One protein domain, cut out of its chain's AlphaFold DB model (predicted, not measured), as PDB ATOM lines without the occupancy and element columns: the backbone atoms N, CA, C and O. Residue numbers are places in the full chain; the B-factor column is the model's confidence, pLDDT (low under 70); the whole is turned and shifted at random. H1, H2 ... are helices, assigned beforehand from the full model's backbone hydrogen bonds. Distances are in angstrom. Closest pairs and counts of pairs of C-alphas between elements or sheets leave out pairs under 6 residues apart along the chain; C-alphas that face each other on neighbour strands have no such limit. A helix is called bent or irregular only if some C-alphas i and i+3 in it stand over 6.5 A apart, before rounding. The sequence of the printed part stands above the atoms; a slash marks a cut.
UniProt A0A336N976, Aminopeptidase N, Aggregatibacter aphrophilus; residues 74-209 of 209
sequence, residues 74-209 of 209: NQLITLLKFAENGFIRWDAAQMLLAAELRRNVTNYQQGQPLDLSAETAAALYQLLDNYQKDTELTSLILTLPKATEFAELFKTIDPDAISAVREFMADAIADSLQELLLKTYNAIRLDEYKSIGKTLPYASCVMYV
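Overview. This is residues 74 to 209 of the 209 residues of the protein "Aminopeptidase N" of Aggregatibacter aphrophilus (UniProt A0A336N976). Two long helices, H2 and the first arm of the bent helix H6, meet near the last residues of H2 as a V, and H3 and H4 fill the open side between them. H6 turns a sharp corner past H3 into its second arm, H7 folds back along that arm and packs on H4, H1 folds against the first part of H2 beside H3, and small H5 sits by the beginning of H6. The printed part has 136 residues, with seven named helices in the order H1 to H7 and no named strand; the class is all helix. It is compact, with a radius of gyration of the C-alphas of 15.2 A, yet elongated, spanning 46 by 30 by 25 A.

Along the chain. H6, residues 159 to 188, was assigned as one helix by its hydrogen bonds but is bent: C-alphas 176 and 179 are 8.5 A apart. Its arms are H6a, residues 159 to 176, 25.6 A long, from C-alpha 159 at (52.673, -56.750, 0.981), and H6b, residues 179 to 188, 14.3 A. H2, residues 86 to 109, is 34.7 A long. H1 holds residues 74 to 82, from C-alpha 74 at (33.284, -44.035, -17.284), H3 residues 118 to 129, 16.0 A, H4 residues 135 to 141 and H5 residues 147 to 151. H7, residues 196 to 206, is 15.6 A long and ends with C-alpha 206 at (44.471, -34.252, 7.485); it is neither bent nor irregular, but only just: C-alphas 197 and 200 are 6.2 A apart.

Arrangement. The arms H6a and H6b are about perpendicular, at 85 degrees. H6a touches H2 with residues 161 to 169 alone, at a steep tilt of 61 degrees, opposite ways; the closest C-alphas, of Val 105 and Ala 161, are 5.7 A apart. H6a also touches H5, closest at Ala 147 and Ile 162, C-alphas 6.6 A apart. H6b and H7 form a helical hairpin at a shallow tilt of 28 degrees, the closest C-alphas being those of Tyr 185 and Cys 205, 5.8 A. H7 touches H4, with the C-alphas of Ser 139 and Pro 201 closest at 4.6 A. H1 and H2 form another helical hairpin, closest at the C-alphas of Leu 80 and Arg 89, 4.2 A. H1 touches H3 at a shallow tilt of 6 degrees, the same way, closest at the C-alphas of Ile 77 and Ala 123, 6.5 A. Every O i to N i+4 pair is within hydrogen-bond range in H1, H2, H3, H4, H5, H6a and H6b; in H7 it is 5 of 7.

Size, cuts and confidence. The two C-alphas farthest apart, of Gln 110 and Glu 192, are 48.1 A apart. The printed part has no cut, and no link is long. Mean pLDDT of the printed part is 86.2; residues 189 to 209 are under 70.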
ATOM      1  N   ASN A  74      34.273 -45.076 -16.998       94.19
ATOM      2  CA  ASN A  74      33.284 -44.035 -17.284       94.19
ATOM      3  C   ASN A  74      31.957 -44.275 -16.556       94.19
ATOM      4  O   ASN A  74      31.363 -43.326 -16.058       94.19
ATOM      5  N   GLN A  75      31.507 -45.529 -16.449       96.06
ATOM      6  CA  GLN A  75      30.301 -45.860 -15.687       96.06
ATOM      7  C   GLN A  75      30.488 -45.570 -14.195       96.06
ATOM      8  O   GLN A  75      29.622 -44.933 -13.602       96.06
ATOM      9  N   LEU A  76      31.625 -45.958 -13.609       96.50
ATOM     10  CA  LEU A  76      31.936 -45.663 -12.205       96.50
ATOM     11  C   LEU A  76      31.976 -44.153 -11.939       96.50
ATOM     12  O   LEU A  76      31.406 -43.681 -10.959       96.50
ATOM     13  N   ILE A  77      32.576 -43.379 -12.846       95.69
ATOM     14  CA  ILE A  77      32.616 -41.915 -12.752       95.69
ATOM     15  C   ILE A  77      31.208 -41.313 -12.848       95.69
ATOM     16  O   ILE A  77      30.885 -40.408 -12.077       95.69
ATOM     17  N   THR A  78      30.354 -41.806 -13.751       95.75
ATOM     18  CA  THR A  78      28.948 -41.376 -13.836       95.75
ATOM     19  C   THR A  78      28.211 -41.666 -12.529       95.75
ATOM     20  O   THR A  78      27.556 -40.773 -11.994       95.75
ATOM     21  N   LEU A  79      28.357 -42.870 -11.969       96.94
ATOM     22  CA  LEU A  79      27.720 -43.246 -10.704       96.94
ATOM     23  C   LEU A  79      28.211 -42.380  -9.536       96.94
ATOM     24  O   LEU A  79      27.394 -41.835  -8.800       96.94
ATOM     25  N   LEU A  80      29.521 -42.165  -9.408       95.50
ATOM     26  CA  LEU A  80      30.112 -41.302  -8.379       95.50
ATOM     27  C   LEU A  80      29.546 -39.870  -8.413       95.50
ATOM     28  O   LEU A  80      29.281 -39.267  -7.366       95.50
ATOM     29  N   LYS A  81      29.356 -39.323  -9.619       92.94
ATOM     30  CA  LYS A  81      28.902 -37.941  -9.823       92.94
ATOM     31  C   LYS A  81      27.398 -37.764  -9.660       92.94
ATOM     32  O   LYS A  81      26.977 -36.738  -9.128       92.94
ATOM     33  N   PHE A  82      26.609 -38.720 -10.144       94.00
ATOM     34  CA  PHE A  82      25.187 -38.496 -10.403       94.00
ATOM     35  C   PHE A  82      24.245 -39.463  -9.694       94.00
ATOM     36  O   PHE A  82      23.049 -39.184  -9.650       94.00
ATOM     37  N   ALA A  83      24.737 -40.570  -9.126       95.12
ATOM     38  CA  ALA A  83      23.848 -41.477  -8.416       95.12
ATOM     39  C   ALA A  83      23.195 -40.760  -7.225       95.12
ATOM     40  O   ALA A  83      23.864 -40.121  -6.418       95.12
ATOM     41  N   GLU A  84      21.878 -40.882  -7.099       92.56
ATOM     42  CA  GLU A  84      21.127 -40.284  -5.985       92.56
ATOM     43  C   GLU A  84      21.434 -41.000  -4.664       92.56
ATOM     44  O   GLU A  84      21.346 -40.428  -3.580       92.56
ATOM     45  N   ASN A  85      21.817 -42.272  -4.763       93.12
ATOM     46  CA  ASN A  85      22.121 -43.126  -3.636       93.12
ATOM     47  C   ASN A  85      23.571 -42.934  -3.152       93.12
ATOM     48  O   ASN A  85      24.520 -43.185  -3.896       93.12
ATOM     49  N   GLY A  86      23.745 -42.547  -1.884       92.19
ATOM     50  CA  GLY A  86      25.067 -42.328  -1.285       92.19
ATOM     51  C   GLY A  86      25.944 -43.584  -1.235       92.19
ATOM     52  O   GLY A  86      27.142 -43.493  -1.495       92.19
ATOM     53  N   PHE A  87      25.356 -44.761  -0.990       92.25
ATOM     54  CA  PHE A  87      26.089 -46.030  -1.016       92.25
ATOM     55  C   PHE A  87      26.622 -46.340  -2.419       92.25
ATOM     56  O   PHE A  87      27.788 -46.687  -2.546       92.25
ATOM     57  N   ILE A  88      25.829 -46.130  -3.476       96.19
ATOM     58  CA  ILE A  88      26.286 -46.318  -4.864       96.19
ATOM     59  C   ILE A  88      27.427 -45.359  -5.213       96.19
ATOM     60  O   ILE A  88      28.399 -45.772  -5.839       96.19
ATOM     61  N   ARG A  89      27.340 -44.087  -4.800       95.69
ATOM     62  CA  ARG A  89      28.435 -43.125  -5.008       95.69
ATOM     63  C   ARG A  89      29.711 -43.580  -4.303       95.69
ATOM     64  O   ARG A  89      30.788 -43.510  -4.889       95.69
ATOM     65  N   TRP A  90      29.583 -44.043  -3.060       94.00
ATOM     66  CA  TRP A  90      30.702 -44.571  -2.289       94.00
ATOM     67  C   TRP A  90      31.311 -45.817  -2.937       94.00
ATOM     68  O   TRP A  90      32.512 -45.833  -3.190       94.00
ATOM     69  N   ASP A  91      30.491 -46.814  -3.263       93.25
ATOM     70  CA  ASP A  91      30.925 -48.086  -3.845       93.25
ATOM     71  C   ASP A  91      31.607 -47.863  -5.200       93.25
ATOM     72  O   ASP A  91      32.712 -48.350  -5.431       93.25
ATOM     73  N   ALA A  92      31.038 -47.001  -6.053       95.50
ATOM     74  CA  ALA A  92      31.647 -46.632  -7.328       95.50
ATOM     75  C   ALA A  92      33.042 -46.008  -7.157       95.50
ATOM     76  O   ALA A  92      33.954 -46.313  -7.931       95.50
ATOM     77  N   ALA A  93      33.238 -45.170  -6.133       94.31
ATOM     78  CA  ALA A  93      34.555 -44.625  -5.826       94.31
ATOM     79  C   ALA A  93      35.524 -45.689  -5.297       94.31
ATOM     80  O   ALA A  93      36.685 -45.696  -5.700       94.31
ATOM     81  N   GLN A  94      35.065 -46.605  -4.437       91.38
ATOM     82  CA  GLN A  94      35.897 -47.708  -3.953       91.38
ATOM     83  C   GLN A  94      36.343 -48.616  -5.104       91.38
ATOM     84  O   GLN A  94      37.518 -48.968  -5.182       91.38
ATOM     85  N   MET A  95      35.444 -48.937  -6.041       92.56
ATOM     86  CA  MET A  95      35.773 -49.701  -7.248       92.56
ATOM     87  C   MET A  95      36.794 -48.968  -8.128       92.56
ATOM     88  O   MET A  95      37.740 -49.590  -8.612       92.56
ATOM     89  N   LEU A  96      36.636 -47.650  -8.300       94.25
ATOM     90  CA  LEU A  96      37.558 -46.821  -9.079       94.25
ATOM     91  C   LEU A  96      38.963 -46.802  -8.454       94.25
ATOM     92  O   LEU A  96      39.948 -47.093  -9.131       94.25
ATOM     93  N   LEU A  97      39.056 -46.540  -7.147       92.50
ATOM     94  CA  LEU A  97      40.322 -46.537  -6.406       92.50
ATOM     95  C   LEU A  97      40.970 -47.927  -6.368       92.50
ATOM     96  O   LEU A  97      42.183 -48.049  -6.521       92.50
ATOM     97  N   ALA A  98      40.178 -48.989  -6.211       91.25
ATOM     98  CA  ALA A  98      40.671 -50.361  -6.243       91.25
ATOM     99  C   ALA A  98      41.243 -50.742  -7.619       91.25
ATOM    100  O   ALA A  98      42.256 -51.445  -7.685       91.25
ATOM    101  N   ALA A  99      40.630 -50.270  -8.709       92.25
ATOM    102  CA  ALA A  99      41.147 -50.467 -10.059       92.25
ATOM    103  C   ALA A  99      42.501 -49.761 -10.249       92.25
ATOM    104  O   ALA A  99      43.445 -50.382 -10.743       92.25
ATOM    105  N   GLU A 100      42.625 -48.515  -9.784       94.12
ATOM    106  CA  GLU A 100      43.884 -47.758  -9.808       94.12
ATOM    107  C   GLU A 100      44.987 -48.425  -8.988       94.12
ATOM    108  O   GLU A 100      46.102 -48.626  -9.472       94.12
ATOM    109  N   LEU A 101      44.673 -48.834  -7.759       92.56
ATOM    110  CA  LEU A 101      45.621 -49.532  -6.902       92.56
ATOM    111  C   LEU A 101      46.067 -50.855  -7.550       92.56
ATOM    112  O   LEU A 101      47.253 -51.178  -7.541       92.56
ATOM    113  N   ARG A 102      45.151 -51.629  -8.155       92.44
ATOM    114  CA  ARG A 102      45.493 -52.902  -8.819       92.44
ATOM    115  C   ARG A 102      46.408 -52.687 -10.024       92.44
ATOM    116  O   ARG A 102      47.368 -53.443 -10.208       92.44
ATOM    117  N   ARG A 103      46.118 -51.661 -10.830       94.88
ATOM    118  CA  ARG A 103      46.951 -51.245 -11.963       94.88
ATOM    119  C   ARG A 103      48.360 -50.897 -11.487       94.88
ATOM    120  O   ARG A 103      49.331 -51.442 -12.004       94.88
ATOM    121  N   ASN A 104      48.465 -50.095 -10.434       96.44
ATOM    122  CA  ASN A 104      49.745 -49.658  -9.892       96.44
ATOM    123  C   ASN A 104      50.539 -50.776  -9.193       96.44
ATOM    124  O   ASN A 104      51.755 -50.810  -9.334       96.44
ATOM    125  N   VAL A 105      49.897 -51.748  -8.530       95.06
ATOM    126  CA  VAL A 105      50.600 -52.954  -8.030       95.06
ATOM    127  C   VAL A 105      51.223 -53.735  -9.180       95.06
ATOM    128  O   VAL A 105      52.378 -54.150  -9.091       95.06
ATOM    129  N   THR A 106      50.490 -53.887 -10.284       94.31
ATOM    130  CA  THR A 106      51.018 -54.559 -11.478       94.31
ATOM    131  C   THR A 106      52.210 -53.791 -12.054       94.31
ATOM    132  O   THR A 106      53.233 -54.400 -12.365       94.31
ATOM    133  N   ASN A 107      52.116 -52.459 -12.141       96.56
ATOM    134  CA  ASN A 107      53.213 -51.611 -12.609       96.56
ATOM    135  C   ASN A 107      54.442 -51.715 -11.698       96.56
ATOM    136  O   ASN A 107      55.546 -51.937 -12.193       96.56
ATOM    137  N   TYR A 108      54.248 -51.643 -10.378       96.62
ATOM    138  CA  TYR A 108      55.315 -51.770  -9.384       96.62
ATOM    139  C   TYR A 108      56.090 -53.082  -9.552       96.62
ATOM    140  O   TYR A 108      57.314 -53.080  -9.674       96.62
ATOM    141  N   GLN A 109      55.373 -54.205  -9.652       93.88
ATOM    142  CA  GLN A 109      55.966 -55.536  -9.833       93.88
ATOM    143  C   GLN A 109      56.739 -55.681 -11.151       93.88
ATOM    144  O   GLN A 109      57.646 -56.506 -11.254       93.88
ATOM    145  N   GLN A 110      56.390 -54.884 -12.160       95.88
ATOM    146  CA  GLN A 110      57.044 -54.864 -13.470       95.88
ATOM    147  C   GLN A 110      58.112 -53.765 -13.599       95.88
ATOM    148  O   GLN A 110      58.684 -53.602 -14.680       95.88
ATOM    149  N   GLY A 111      58.376 -52.994 -12.537       96.44
ATOM    150  CA  GLY A 111      59.284 -51.844 -12.580       96.44
ATOM    151  C   GLY A 111      58.821 -50.727 -13.525       96.44
ATOM    152  O   GLY A 111      59.648 -49.994 -14.062       96.44
ATOM    153  N   GLN A 112      57.514 -50.633 -13.778       97.81
ATOM    154  CA  GLN A 112      56.889 -49.579 -14.575       97.81
ATOM    155  C   GLN A 112      56.547 -48.366 -13.697       97.81
ATOM    156  O   GLN A 112      56.368 -48.519 -12.484       97.81
ATOM    157  N   PRO A 113      56.442 -47.159 -14.282       96.50
ATOM    158  CA  PRO A 113      56.031 -45.979 -13.536       96.50
ATOM    159  C   PRO A 113      54.630 -46.153 -12.940       96.50
ATOM    160  O   PRO A 113      53.743 -46.760 -13.547       96.50
ATOM    161  N   LEU A 114      54.452 -45.594 -11.746       98.00
ATOM    162  CA  LEU A 114      53.152 -45.478 -11.102       98.00
ATOM    163  C   LEU A 114      52.478 -44.184 -11.561       98.00
ATOM    164  O   LEU A 114      53.149 -43.167 -11.752       98.00
ATOM    165  N   ASP A 115      51.164 -44.217 -11.750       96.56
ATOM    166  CA  ASP A 115      50.379 -43.064 -12.182       96.56
ATOM    167  C   ASP A 115      48.959 -43.089 -11.595       96.56
ATOM    168  O   ASP A 115      48.366 -44.144 -11.365       96.56
ATOM    169  N   LEU A 116      48.393 -41.902 -11.378       95.75
ATOM    170  CA  LEU A 116      46.968 -41.710 -11.119       95.75
ATOM    171  C   LEU A 116      46.324 -41.194 -12.407       95.75
ATOM    172  O   LEU A 116      46.785 -40.191 -12.955       95.75
ATOM    173  N   SER A 117      45.276 -41.857 -12.905       96.00
ATOM    174  CA  SER A 117      44.622 -41.392 -14.134       96.00
ATOM    175  C   SER A 117      44.008 -40.001 -13.961       96.00
ATOM    176  O   SER A 117      43.470 -39.647 -12.905       96.00
ATOM    177  N   ALA A 118      44.055 -39.210 -15.036       95.75
ATOM    178  CA  ALA A 118      43.496 -37.863 -15.051       95.75
ATOM    179  C   ALA A 118      41.976 -37.879 -14.817       95.75
ATOM    180  O   ALA A 118      41.434 -36.984 -14.170       95.75
ATOM    181  N   GLU A 119      41.287 -38.910 -15.304       94.94
ATOM    182  CA  GLU A 119      39.855 -39.111 -15.121       94.94
ATOM    183  C   GLU A 119      39.498 -39.350 -13.650       94.94
ATOM    184  O   GLU A 119      38.549 -38.738 -13.146       94.94
ATOM    185  N   THR A 120      40.274 -40.180 -12.942       94.81
ATOM    186  CA  THR A 120      40.079 -40.421 -11.506       94.81
ATOM    187  C   THR A 120      40.392 -39.169 -10.694       94.81
ATOM    188  O   THR A 120      39.575 -38.764  -9.867       94.81
ATOM    189  N   ALA A 121      41.515 -38.495 -10.969       95.44
ATOM    190  CA  ALA A 121      41.870 -37.245 -10.298       95.44
ATOM    191  C   ALA A 121      40.781 -36.169 -10.483       95.44
ATOM    192  O   ALA A 121      40.339 -35.547  -9.515       95.44
ATOM    193  N   ALA A 122      40.262 -36.004 -11.705       95.62
ATOM    194  CA  ALA A 122      39.175 -35.071 -11.994       95.62
ATOM    195  C   ALA A 122      37.860 -35.449 -11.288       95.62
ATOM    196  O   ALA A 122      37.109 -34.567 -10.864       95.62
ATOM    197  N   ALA A 123      37.558 -36.743 -11.149       94.94
ATOM    198  CA  ALA A 123      36.380 -37.204 -10.422       94.94
ATOM    199  C   ALA A 123      36.481 -36.904  -8.916       94.94
ATOM    200  O   ALA A 123      35.529 -36.371  -8.340       94.94
ATOM    201  N   LEU A 124      37.641 -37.163  -8.301       94.69
ATOM    202  CA  LEU A 124      37.911 -36.821  -6.900       94.69
ATOM    203  C   LEU A 124      37.896 -35.304  -6.671       94.69
ATOM    204  O   LEU A 124      37.350 -34.845  -5.668       94.69
ATOM    205  N   TYR A 125      38.402 -34.519  -7.626       95.12
ATOM    206  CA  TYR A 125      38.339 -33.057  -7.566       95.12
ATOM    207  C   TYR A 125      36.900 -32.567  -7.539       95.12
ATOM    208  O   TYR A 125      36.528 -31.802  -6.657       95.12
ATOM    209  N   GLN A 126      36.059 -33.039  -8.462       93.50
ATOM    210  CA  GLN A 126      34.653 -32.635  -8.501       93.50
ATOM    211  C   GLN A 126      33.893 -33.058  -7.242       93.50
ATOM    212  O   GLN A 126      33.020 -32.321  -6.781       93.50
ATOM    213  N   LEU A 127      34.220 -34.223  -6.681       93.56
ATOM    214  CA  LEU A 127      33.662 -34.671  -5.411       93.56
ATOM    215  C   LEU A 127      34.043 -33.723  -4.267       93.56
ATOM    216  O   LEU A 127      33.166 -33.301  -3.511       93.56
ATOM    217  N   LEU A 128      35.330 -33.387  -4.149       93.25
ATOM    218  CA  LEU A 128      35.830 -32.503  -3.104       93.25
ATOM    219  C   LEU A 128      35.330 -31.066  -3.296       93.25
ATOM    220  O   LEU A 128      34.959 -30.431  -2.322       93.25
ATOM    221  N   ASP A 129      35.213 -30.561  -4.523       94.31
ATOM    222  CA  ASP A 129      34.713 -29.201  -4.787       94.31
ATOM    223  C   ASP A 129      33.234 -29.064  -4.385       94.31
ATOM    224  O   ASP A 129      32.775 -28.011  -3.947       94.31
ATOM    225  N   ASN A 130      32.501 -30.180  -4.425       91.62
ATOM    226  CA  ASN A 130      31.109 -30.284  -3.998       91.62
ATOM    227  C   ASN A 130      30.934 -30.896  -2.596       91.62
ATOM    228  O   ASN A 130      29.825 -31.335  -2.274       91.62
ATOM    229  N   TYR A 131      31.977 -30.920  -1.751       89.62
ATOM    230  CA  TYR A 131      31.939 -31.612  -0.452       89.62
ATOM    231  C   TYR A 131      30.762 -31.188   0.435       89.62
ATOM    232  O   TYR A 131      30.229 -31.997   1.182       89.62
ATOM    233  N   GLN A 132      30.316 -29.933   0.330       89.12
ATOM    234  CA  GLN A 132      29.239 -29.379   1.154       89.12
ATOM    235  C   GLN A 132      27.880 -30.052   0.930       89.12
ATOM    236  O   GLN A 132      27.002 -29.925   1.781       89.12
ATOM    237  N   LYS A 133      27.688 -30.751  -0.200       88.38
ATOM    238  CA  LYS A 133      26.458 -31.514  -0.459       88.38
ATOM    239  C   LYS A 133      26.313 -32.690   0.501       88.38
ATOM    240  O   LYS A 133      25.200 -32.990   0.913       88.38
ATOM    241  N   ASP A 134      27.425 -33.346   0.818       87.75
ATOM    242  CA  ASP A 134      27.476 -34.479   1.734       87.75
ATOM    243  C   ASP A 134      28.910 -34.655   2.251       87.75
ATOM    244  O   ASP A 134      29.732 -35.387   1.693       87.75
ATOM    245  N   THR A 135      29.222 -33.913   3.310       87.88
ATOM    246  CA  THR A 135      30.571 -33.847   3.873       87.88
ATOM    247  C   THR A 135      31.031 -35.212   4.400       87.88
ATOM    248  O   THR A 135      32.209 -35.557   4.280       87.88
ATOM    249  N   GLU A 136      30.115 -35.993   4.977       86.94
ATOM    250  CA  GLU A 136      30.411 -37.308   5.552       86.94
ATOM    251  C   GLU A 136      30.724 -38.323   4.450       86.94
ATOM    252  O   GLU A 136      31.737 -39.020   4.521       86.94
ATOM    253  N   LEU A 137      29.923 -38.345   3.381       88.25
ATOM    254  CA  LEU A 137      30.175 -39.202   2.227       88.25
ATOM    255  C   LEU A 137      31.475 -38.833   1.508       88.25
ATOM    256  O   LEU A 137      32.264 -39.720   1.185       88.25
ATOM    257  N   THR A 138      31.733 -37.542   1.273       91.19
ATOM    258  CA  THR A 138      32.981 -37.100   0.630       91.19
ATOM    259  C   THR A 138      34.204 -37.506   1.456       91.19
ATOM    260  O   THR A 138      35.179 -38.009   0.901       91.19
ATOM    261  N   SER A 139      34.143 -37.361   2.781       87.62
ATOM    262  CA  SER A 139      35.183 -37.830   3.706       87.62
ATOM    263  C   SER A 139      35.423 -39.335   3.602       87.62
ATOM    264  O   SER A 139      36.567 -39.786   3.490       87.62
ATOM    265  N   LEU A 140      34.342 -40.114   3.603       88.88
ATOM    266  CA  LEU A 140      34.422 -41.563   3.513       88.88
ATOM    267  C   LEU A 140      35.015 -42.010   2.170       88.88
ATOM    268  O   LEU A 140      35.868 -42.891   2.147       88.88
ATOM    269  N   ILE A 141      34.614 -41.379   1.063       90.56
ATOM    270  CA  ILE A 141      35.138 -41.679  -0.275       90.56
ATOM    271  C   ILE A 141      36.628 -41.351  -0.390       90.56
ATOM    272  O   ILE A 141      37.380 -42.134  -0.962       90.56
ATOM    273  N   LEU A 142      37.068 -40.219   0.164       88.25
ATOM    274  CA  LEU A 142      38.478 -39.827   0.137       88.25
ATOM    275  C   LEU A 142      39.352 -40.697   1.044       88.25
ATOM    276  O   LEU A 142      40.563 -40.526   1.063       88.25
ATOM    277  N   THR A 143      38.792 -41.640   1.796       84.81
ATOM    278  CA  THR A 143      39.589 -42.566   2.597       84.81
ATOM    279  C   THR A 143      40.024 -43.746   1.732       84.81
ATOM    280  O   THR A 143      39.194 -44.554   1.318       84.81
ATOM    281  N   LEU A 144      41.331 -43.863   1.466       84.94
ATOM    282  CA  LEU A 144      41.876 -45.011   0.737       84.94
ATOM    283  C   LEU A 144      41.613 -46.325   1.498       84.94
ATOM    284  O   LEU A 144      41.773 -46.354   2.727       84.94
ATOM    285  N   PRO A 145      41.310 -47.433   0.789       82.31
ATOM    286  CA  PRO A 145      41.141 -48.751   1.396       82.31
ATOM    287  C   PRO A 145      42.334 -49.137   2.266       82.31
ATOM    288  O   PRO A 145      43.484 -48.797   1.953       82.31
ATOM    289  N   LYS A 146      42.101 -49.882   3.349       85.50
ATOM    290  CA  LYS A 146      43.196 -50.411   4.179       85.50
ATOM    291  C   LYS A 146      43.991 -51.458   3.403       85.50
ATOM    292  O   LYS A 146      43.458 -52.146   2.536       85.50
ATOM    293  N   ALA A 147      45.264 -51.638   3.759       84.44
ATOM    294  CA  ALA A 147      46.125 -52.626   3.101       84.44
ATOM    295  C   ALA A 147      45.537 -54.048   3.150       84.44
ATOM    296  O   ALA A 147      45.646 -54.785   2.177       84.44
ATOM    297  N   THR A 148      44.868 -54.415   4.248       85.31
ATOM    298  CA  THR A 148      44.207 -55.720   4.408       85.31
ATOM    299  C   THR A 148      43.010 -55.889   3.478       85.31
ATOM    300  O   THR A 148      42.909 -56.910   2.812       85.31
ATOM    301  N   GLU A 149      42.142 -54.878   3.390       83.56
ATOM    302  CA  GLU A 149      40.965 -54.877   2.505       83.56
ATOM    303  C   GLU A 149      41.402 -54.966   1.041       83.56
ATOM    304  O   GLU A 149      40.841 -55.711   0.244       83.56
ATOM    305  N   PHE A 150      42.469 -54.246   0.696       82.44
ATOM    306  CA  PHE A 150      43.021 -54.275  -0.646       82.44
ATOM    307  C   PHE A 150      43.717 -55.606  -0.977       82.44
ATOM    308  O   PHE A 150      43.586 -56.105  -2.093       82.44
ATOM    309  N   ALA A 151      44.408 -56.223  -0.013       85.38
ATOM    310  CA  ALA A 151      45.055 -57.521  -0.194       85.38
ATOM    311  C   ALA A 151      44.059 -58.639  -0.551       85.38
ATOM    312  O   ALA A 151      44.394 -59.517  -1.346       85.38
ATOM    313  N   GLU A 152      42.823 -58.579  -0.042       85.12
ATOM    314  CA  GLU A 152      41.753 -59.539  -0.367       85.12
ATOM    315  C   GLU A 152      41.357 -59.534  -1.854       85.12
ATOM    316  O   GLU A 152      40.758 -60.495  -2.344       85.12
ATOM    317  N   LEU A 153      41.723 -58.486  -2.600       79.69
ATOM    318  CA  LEU A 153      41.466 -58.386  -4.036       79.69
ATOM    319  C   LEU A 153      42.457 -59.189  -4.893       79.69
ATOM    320  O   LEU A 153      42.242 -59.298  -6.105       79.69
ATOM    321  N   PHE A 154      43.526 -59.736  -4.304       83.38
ATOM    322  CA  PHE A 154      44.567 -60.479  -5.012       83.38
ATOM    323  C   PHE A 154      44.567 -61.957  -4.639       83.38
ATOM    324  O   PHE A 154      44.386 -62.343  -3.489       83.38
ATOM    325  N   LYS A 155      44.852 -62.810  -5.630       83.00
ATOM    326  CA  LYS A 155      45.093 -64.242  -5.388       83.00
ATOM    327  C   LYS A 155      46.425 -64.487  -4.677       83.00
ATOM    328  O   LYS A 155      46.515 -65.382  -3.846       83.00
ATOM    329  N   THR A 156      47.437 -63.696  -5.026       86.19
ATOM    330  CA  THR A 156      48.770 -63.728  -4.423       86.19
ATOM    331  C   THR A 156      49.048 -62.349  -3.854       86.19
ATOM    332  O   THR A 156      49.007 -61.367  -4.592       86.19
ATOM    333  N   ILE A 157      49.295 -62.283  -2.549       89.38
ATOM    334  CA  ILE A 157      49.493 -61.027  -1.828       89.38
ATOM    335  C   ILE A 157      50.980 -60.673  -1.856       89.38
ATOM    336  O   ILE A 157      51.811 -61.478  -1.437       89.38
ATOM    337  N   ASP A 158      51.287 -59.465  -2.321       92.00
ATOM    338  CA  ASP A 158      52.606 -58.832  -2.268       92.00
ATOM    339  C   ASP A 158      52.520 -57.622  -1.317       92.00
ATOM    340  O   ASP A 158      52.042 -56.556  -1.720       92.00
ATOM    341  N   PRO A 159      52.865 -57.793  -0.025       91.94
ATOM    342  CA  PRO A 159      52.673 -56.750   0.981       91.94
ATOM    343  C   PRO A 159      53.489 -55.486   0.706       91.94
ATOM    344  O   PRO A 159      53.001 -54.385   0.966       91.94
ATOM    345  N   ASP A 160      54.696 -55.641   0.160       93.19
ATOM    346  CA  ASP A 160      55.604 -54.530  -0.120       93.19
ATOM    347  C   ASP A 160      55.065 -53.692  -1.284       93.19
ATOM    348  O   ASP A 160      54.941 -52.471  -1.157       93.19
ATOM    349  N   ALA A 161      54.631 -54.345  -2.371       94.19
ATOM    350  CA  ALA A 161      53.994 -53.656  -3.492       94.19
ATOM    351  C   ALA A 161      52.699 -52.949  -3.065       94.19
ATOM    352  O   ALA A 161      52.472 -51.800  -3.437       94.19
ATOM    353  N   ILE A 162      51.860 -53.602  -2.252       93.56
ATOM    354  CA  ILE A 162      50.624 -53.001  -1.730       93.56
ATOM    355  C   ILE A 162      50.930 -51.763  -0.884       93.56
ATOM    356  O   ILE A 162      50.256 -50.743  -1.037       93.56
ATOM    357  N   SER A 163      51.918 -51.836   0.010       92.88
ATOM    358  CA  SER A 163      52.282 -50.704   0.863       92.88
ATOM    359  C   SER A 163      52.794 -49.529   0.032       92.88
ATOM    360  O   SER A 163      52.261 -48.428   0.159       92.88
ATOM    361  N   ALA A 164      53.757 -49.776  -0.861       94.81
ATOM    362  CA  ALA A 164      54.361 -48.745  -1.705       94.81
ATOM    363  C   ALA A 164      53.334 -48.070  -2.626       94.81
ATOM    364  O   ALA A 164      53.325 -46.852  -2.777       94.81
ATOM    365  N   VAL A 165      52.424 -48.849  -3.215       95.81
ATOM    366  CA  VAL A 165      51.384 -48.322  -4.109       95.81
ATOM    367  C   VAL A 165      50.321 -47.528  -3.354       95.81
ATOM    368  O   VAL A 165      49.825 -46.533  -3.876       95.81
ATOM    369  N   ARG A 166      49.970 -47.924  -2.124       93.88
ATOM    370  CA  ARG A 166      49.045 -47.139  -1.291       93.88
ATOM    371  C   ARG A 166      49.643 -45.796  -0.884       93.88
ATOM    372  O   ARG A 166      48.915 -44.812  -0.906       93.88
ATOM    373  N   GLU A 167      50.928 -45.766  -0.533       94.19
ATOM    374  CA  GLU A 167      51.658 -44.528  -0.230       94.19
ATOM    375  C   GLU A 167      51.714 -43.621  -1.464       94.19
ATOM    376  O   GLU A 167      51.222 -42.499  -1.416       94.19
ATOM    377  N   PHE A 168      52.135 -44.164  -2.612       96.44
ATOM    378  CA  PHE A 168      52.122 -43.439  -3.883       96.44
ATOM    379  C   PHE A 168      50.742 -42.859  -4.228       96.44
ATOM    380  O   PHE A 168      50.634 -41.702  -4.622       96.44
ATOM    381  N   MET A 169      49.673 -43.653  -4.100       95.19
ATOM    382  CA  MET A 169      48.318 -43.186  -4.403       95.19
ATOM    383  C   MET A 169      47.881 -42.064  -3.463       95.19
ATOM    384  O   MET A 169      47.180 -41.156  -3.904       95.19
ATOM    385  N   ALA A 170      48.277 -42.114  -2.188       94.00
ATOM    386  CA  ALA A 170      47.980 -41.047  -1.245       94.00
ATOM    387  C   ALA A 170      48.672 -39.738  -1.654       94.00
ATOM    388  O   ALA A 170      47.999 -38.712  -1.755       94.00
ATOM    389  N   ASP A 171      49.963 -39.805  -1.985       95.25
ATOM    390  CA  ASP A 171      50.749 -38.655  -2.443       95.25
ATOM    391  C   ASP A 171      50.205 -38.088  -3.763       95.25
ATOM    392  O   ASP A 171      49.979 -36.888  -3.888       95.25
ATOM    393  N   ALA A 172      49.890 -38.950  -4.735       96.06
ATOM    394  CA  ALA A 172      49.361 -38.529  -6.032       96.06
ATOM    395  C   ALA A 172      47.992 -37.832  -5.916       96.06
ATOM    396  O   ALA A 172      47.709 -36.872  -6.641       96.06
ATOM    397  N   ILE A 173      47.131 -38.305  -5.006       94.25
ATOM    398  CA  ILE A 173      45.855 -37.656  -4.679       94.25
ATOM    399  C   ILE A 173      46.124 -36.310  -3.997       94.25
ATOM    400  O   ILE A 173      45.549 -35.306  -4.420       94.25
ATOM    401  N   ALA A 174      47.008 -36.265  -2.996       93.81
ATOM    402  CA  ALA A 174      47.363 -35.033  -2.294       93.81
ATOM    403  C   ALA A 174      47.877 -33.958  -3.261       93.81
ATOM    404  O   ALA A 174      47.353 -32.845  -3.267       93.81
ATOM    405  N   ASP A 175      48.811 -34.310  -4.144       95.00
ATOM    406  CA  ASP A 175      49.375 -33.405  -5.148       95.00
ATOM    407  C   ASP A 175      48.309 -32.904  -6.132       95.00
ATOM    408  O   ASP A 175      48.226 -31.710  -6.423       95.00
ATOM    409  N   SER A 176      47.437 -33.797  -6.611       95.06
ATOM    410  CA  SER A 176      46.384 -33.449  -7.578       95.06
ATOM    411  C   SER A 176      45.304 -32.533  -6.996       95.06
ATOM    412  O   SER A 176      44.615 -31.826  -7.735       95.06
ATOM    413  N   LEU A 177      45.107 -32.576  -5.678       94.12
ATOM    414  CA  LEU A 177      44.000 -31.919  -4.979       94.12
ATOM    415  C   LEU A 177      44.475 -30.864  -3.976       94.12
ATOM    416  O   LEU A 177      43.643 -30.309  -3.259       94.12
ATOM    417  N   GLN A 178      45.775 -30.563  -3.931       92.94
ATOM    418  CA  GLN A 178      46.439 -29.825  -2.854       92.94
ATOM    419  C   GLN A 178      45.729 -28.521  -2.475       92.94
ATOM    420  O   GLN A 178      45.371 -28.308  -1.315       92.94
ATOM    421  N   GLU A 179      45.485 -27.645  -3.455       92.75
ATOM    422  CA  GLU A 179      44.844 -26.347  -3.215       92.75
ATOM    423  C   GLU A 179      43.444 -26.507  -2.614       92.75
ATOM    424  O   GLU A 179      43.048 -25.785  -1.692       92.75
ATOM    425  N   LEU A 180      42.689 -27.477  -3.127       92.12
ATOM    426  CA  LEU A 180      41.311 -27.712  -2.733       92.12
ATOM    427  C   LEU A 180      41.224 -28.422  -1.379       92.12
ATOM    428  O   LEU A 180      40.376 -28.060  -0.563       92.12
ATOM    429  N   LEU A 181      42.122 -29.369  -1.100       90.56
ATOM    430  CA  LEU A 181      42.285 -30.000   0.209       90.56
ATOM    431  C   LEU A 181      42.615 -28.957   1.273       90.56
ATOM    432  O   LEU A 181      41.918 -28.887   2.282       90.56
ATOM    433  N   LEU A 182      43.589 -28.077   1.022       89.44
ATOM    434  CA  LEU A 182      43.961 -27.016   1.958       89.44
ATOM    435  C   LEU A 182      42.809 -26.028   2.193       89.44
ATOM    436  O   LEU A 182      42.520 -25.653   3.332       89.44
ATOM    437  N   LYS A 183      42.115 -25.615   1.125       89.69
ATOM    438  CA  LYS A 183      40.919 -24.765   1.225       89.69
ATOM    439  C   LYS A 183      39.830 -25.435   2.067       89.69
ATOM    440  O   LYS A 183      39.236 -24.785   2.925       89.69
ATOM    441  N   THR A 184      39.583 -26.722   1.835       88.62
ATOM    442  CA  THR A 184      38.534 -27.496   2.513       88.62
ATOM    443  C   THR A 184      38.884 -27.731   3.978       88.62
ATOM    444  O   THR A 184      38.062 -27.467   4.852       88.62
ATOM    445  N   TYR A 185      40.128 -28.109   4.267       85.44
ATOM    446  CA  TYR A 185      40.667 -28.241   5.616       85.44
ATOM    447  C   TYR A 185      40.481 -26.956   6.431       85.44
ATOM    448  O   TYR A 185      39.915 -26.985   7.524       85.44
ATOM    449  N   ASN A 186      40.879 -25.808   5.873       85.94
ATOM    450  CA  ASN A 186      40.725 -24.514   6.537       85.94
ATOM    451  C   ASN A 186      39.254 -24.118   6.734       85.94
ATOM    452  O   ASN A 186      38.924 -23.493   7.738       85.94
ATOM    453  N   ALA A 187      38.367 -24.492   5.807       84.56
ATOM    454  CA  ALA A 187      36.934 -24.214   5.908       84.56
ATOM    455  C   ALA A 187      36.213 -25.097   6.943       84.56
ATOM    456  O   ALA A 187      35.235 -24.659   7.548       84.56
ATOM    457  N   ILE A 188      36.680 -26.333   7.143       80.06
ATOM    458  CA  ILE A 188      36.087 -27.302   8.080       80.06
ATOM    459  C   ILE A 188      36.749 -27.220   9.466       80.06
ATOM    460  O   ILE A 188      36.231 -27.799  10.420       80.06
ATOM    461  N   ARG A 189      37.853 -26.472   9.606       69.81
ATOM    462  CA  ARG A 189      38.614 -26.350  10.853       69.81
ATOM    463  C   ARG A 189      37.716 -26.016  12.039       69.81
ATOM    464  O   ARG A 189      37.089 -24.963  12.108       69.81
ATOM    465  N   LEU A 190      37.647 -26.966  12.966       62.19
ATOM    466  CA  LEU A 190      36.865 -26.856  14.185       62.19
ATOM    467  C   LEU A 190      37.741 -26.217  15.265       62.19
ATOM    468  O   LEU A 190      38.682 -26.848  15.737       62.19
ATOM    469  N   ASP A 191      37.416 -24.992  15.680       55.91
ATOM    470  CA  ASP A 191      38.085 -24.338  16.818       55.91
ATOM    471  C   ASP A 191      37.708 -24.987  18.175       55.91
ATOM    472  O   ASP A 191      38.400 -24.798  19.171       55.91
ATOM    473  N   GLU A 192      36.649 -25.810  18.215       52.09
ATOM    474  CA  GLU A 192      36.228 -26.605  19.378       52.09
ATOM    475  C   GLU A 192      35.718 -27.995  18.956       52.09
ATOM    476  O   GLU A 192      35.071 -28.147  17.915       52.09
ATOM    477  N   TYR A 193      35.957 -29.008  19.796       45.03
ATOM    478  CA  TYR A 193      35.512 -30.388  19.576       45.03
ATOM    479  C   TYR A 193      33.975 -30.457  19.483       45.03
ATOM    480  O   TYR A 193      33.270 -30.296  20.479       45.03
ATOM    481  N   LYS A 194      33.440 -30.697  18.281       48.03
ATOM    482  CA  LYS A 194      32.009 -30.948  18.033       48.03
ATOM    483  C   LYS A 194      31.800 -32.387  17.563       48.03
ATOM    484  O   LYS A 194      32.725 -33.005  17.046       48.03
ATOM    485  N   SER A 195      30.592 -32.903  17.804       47.41
ATOM    486  CA  SER A 195      30.180 -34.304  17.624       47.41
ATOM    487  C   SER A 195      30.661 -34.967  16.318       47.41
ATOM    488  O   SER A 195      30.859 -34.309  15.297       47.41
ATOM    489  N   ILE A 196      30.785 -36.300  16.383       52.19
ATOM    490  CA  ILE A 196      31.448 -37.235  15.445       52.19
ATOM    491  C   ILE A 196      31.268 -36.909  13.944       52.19
ATOM    492  O   ILE A 196      32.225 -37.042  13.183       52.19
ATOM    493  N   GLY A 197      30.094 -36.427  13.514       50.16
ATOM    494  CA  GLY A 197      29.805 -36.107  12.103       50.16
ATOM    495  C   GLY A 197      30.670 -34.992  11.492       50.16
ATOM    496  O   GLY A 197      30.881 -34.961  10.285       50.16
ATOM    497  N   LYS A 198      31.251 -34.095  12.305       47.09
ATOM    498  CA  LYS A 198      32.205 -33.074  11.816       47.09
ATOM    499  C   LYS A 198      33.675 -33.473  11.966       47.09
ATOM    500  O   LYS A 198      34.544 -32.786  11.438       47.09
ATOM    501  N   THR A 199      33.966 -34.562  12.675       53.09
ATOM    502  CA  THR A 199      35.338 -35.003  12.969       53.09
ATOM    503  C   THR A 199      35.912 -35.877  11.851       53.09
ATOM    504  O   THR A 199      37.092 -35.751  11.530       53.09
ATOM    505  N   LEU A 200      35.078 -36.715  11.218       55.06
ATOM    506  CA  LEU A 200      35.478 -37.584  10.100       55.06
ATOM    507  C   LEU A 200      36.041 -36.790   8.899       55.06
ATOM    508  O   LEU A 200      37.156 -37.086   8.466       55.06
ATOM    509  N   PRO A 201      35.370 -35.720   8.422       54.75
ATOM    510  CA  PRO A 201      35.839 -34.959   7.260       54.75
ATOM    511  C   PRO A 201      37.131 -34.196   7.493       54.75
ATOM    512  O   PRO A 201      37.935 -34.026   6.576       54.75
ATOM    513  N   TYR A 202      37.340 -33.770   8.737       53.91
ATOM    514  CA  TYR A 202      38.583 -33.149   9.153       53.91
ATOM    515  C   TYR A 202      39.736 -34.159   9.110       53.91
ATOM    516  O   TYR A 202      40.774 -33.869   8.522       53.91
ATOM    517  N   ALA A 203      39.537 -35.368   9.648       57.66
ATOM    518  CA  ALA A 203      40.547 -36.426   9.634       57.66
ATOM    519  C   ALA A 203      40.925 -36.869   8.210       57.66
ATOM    520  O   ALA A 203      42.106 -37.066   7.939       57.66
ATOM    521  N   SER A 204      39.959 -36.965   7.289       58.03
ATOM    522  CA  SER A 204      40.246 -37.305   5.890       58.03
ATOM    523  C   SER A 204      41.100 -36.244   5.203       58.03
ATOM    524  O   SER A 204      42.056 -36.608   4.535       58.03
ATOM    525  N   CYS A 205      40.813 -34.949   5.392       57.25
ATOM    526  CA  CYS A 205      41.664 -33.893   4.832       57.25
ATOM    527  C   CYS A 205      43.064 -33.897   5.467       57.25
ATOM    528  O   CYS A 205      44.040 -33.729   4.752       57.25
ATOM    529  N   VAL A 206      43.176 -34.147   6.778       57.34
ATOM    530  CA  VAL A 206      44.471 -34.252   7.485       57.34
ATOM    531  C   VAL A 206      45.340 -35.394   6.955       57.34
ATOM    532  O   VAL A 206      46.556 -35.290   7.016       57.34
ATOM    533  N   MET A 207      44.761 -36.475   6.426       59.09
ATOM    534  CA  MET A 207      45.572 -37.551   5.842       59.09
ATOM    535  C   MET A 207      46.316 -37.134   4.564       59.09
ATOM    536  O   MET A 207      47.239 -37.840   4.174       59.09
ATOM    537  N   TYR A 208      45.920 -36.027   3.926       53.47
ATOM    538  CA  TYR A 208      46.486 -35.552   2.657       53.47
ATOM    539  C   TYR A 208      47.100 -34.141   2.734       53.47
ATOM    540  O   TYR A 208      47.478 -33.597   1.697       53.47
ATOM    541  N   VAL A 209      47.140 -33.514   3.915       48.03
ATOM    542  CA  VAL A 209      47.644 -32.140   4.141       48.03
ATOM    543  C   VAL A 209      48.860 -32.162   5.059       48.03
ATOM    544  O   VAL A 209      48.939 -33.073   5.909       48.03
TER     545      VAL A 209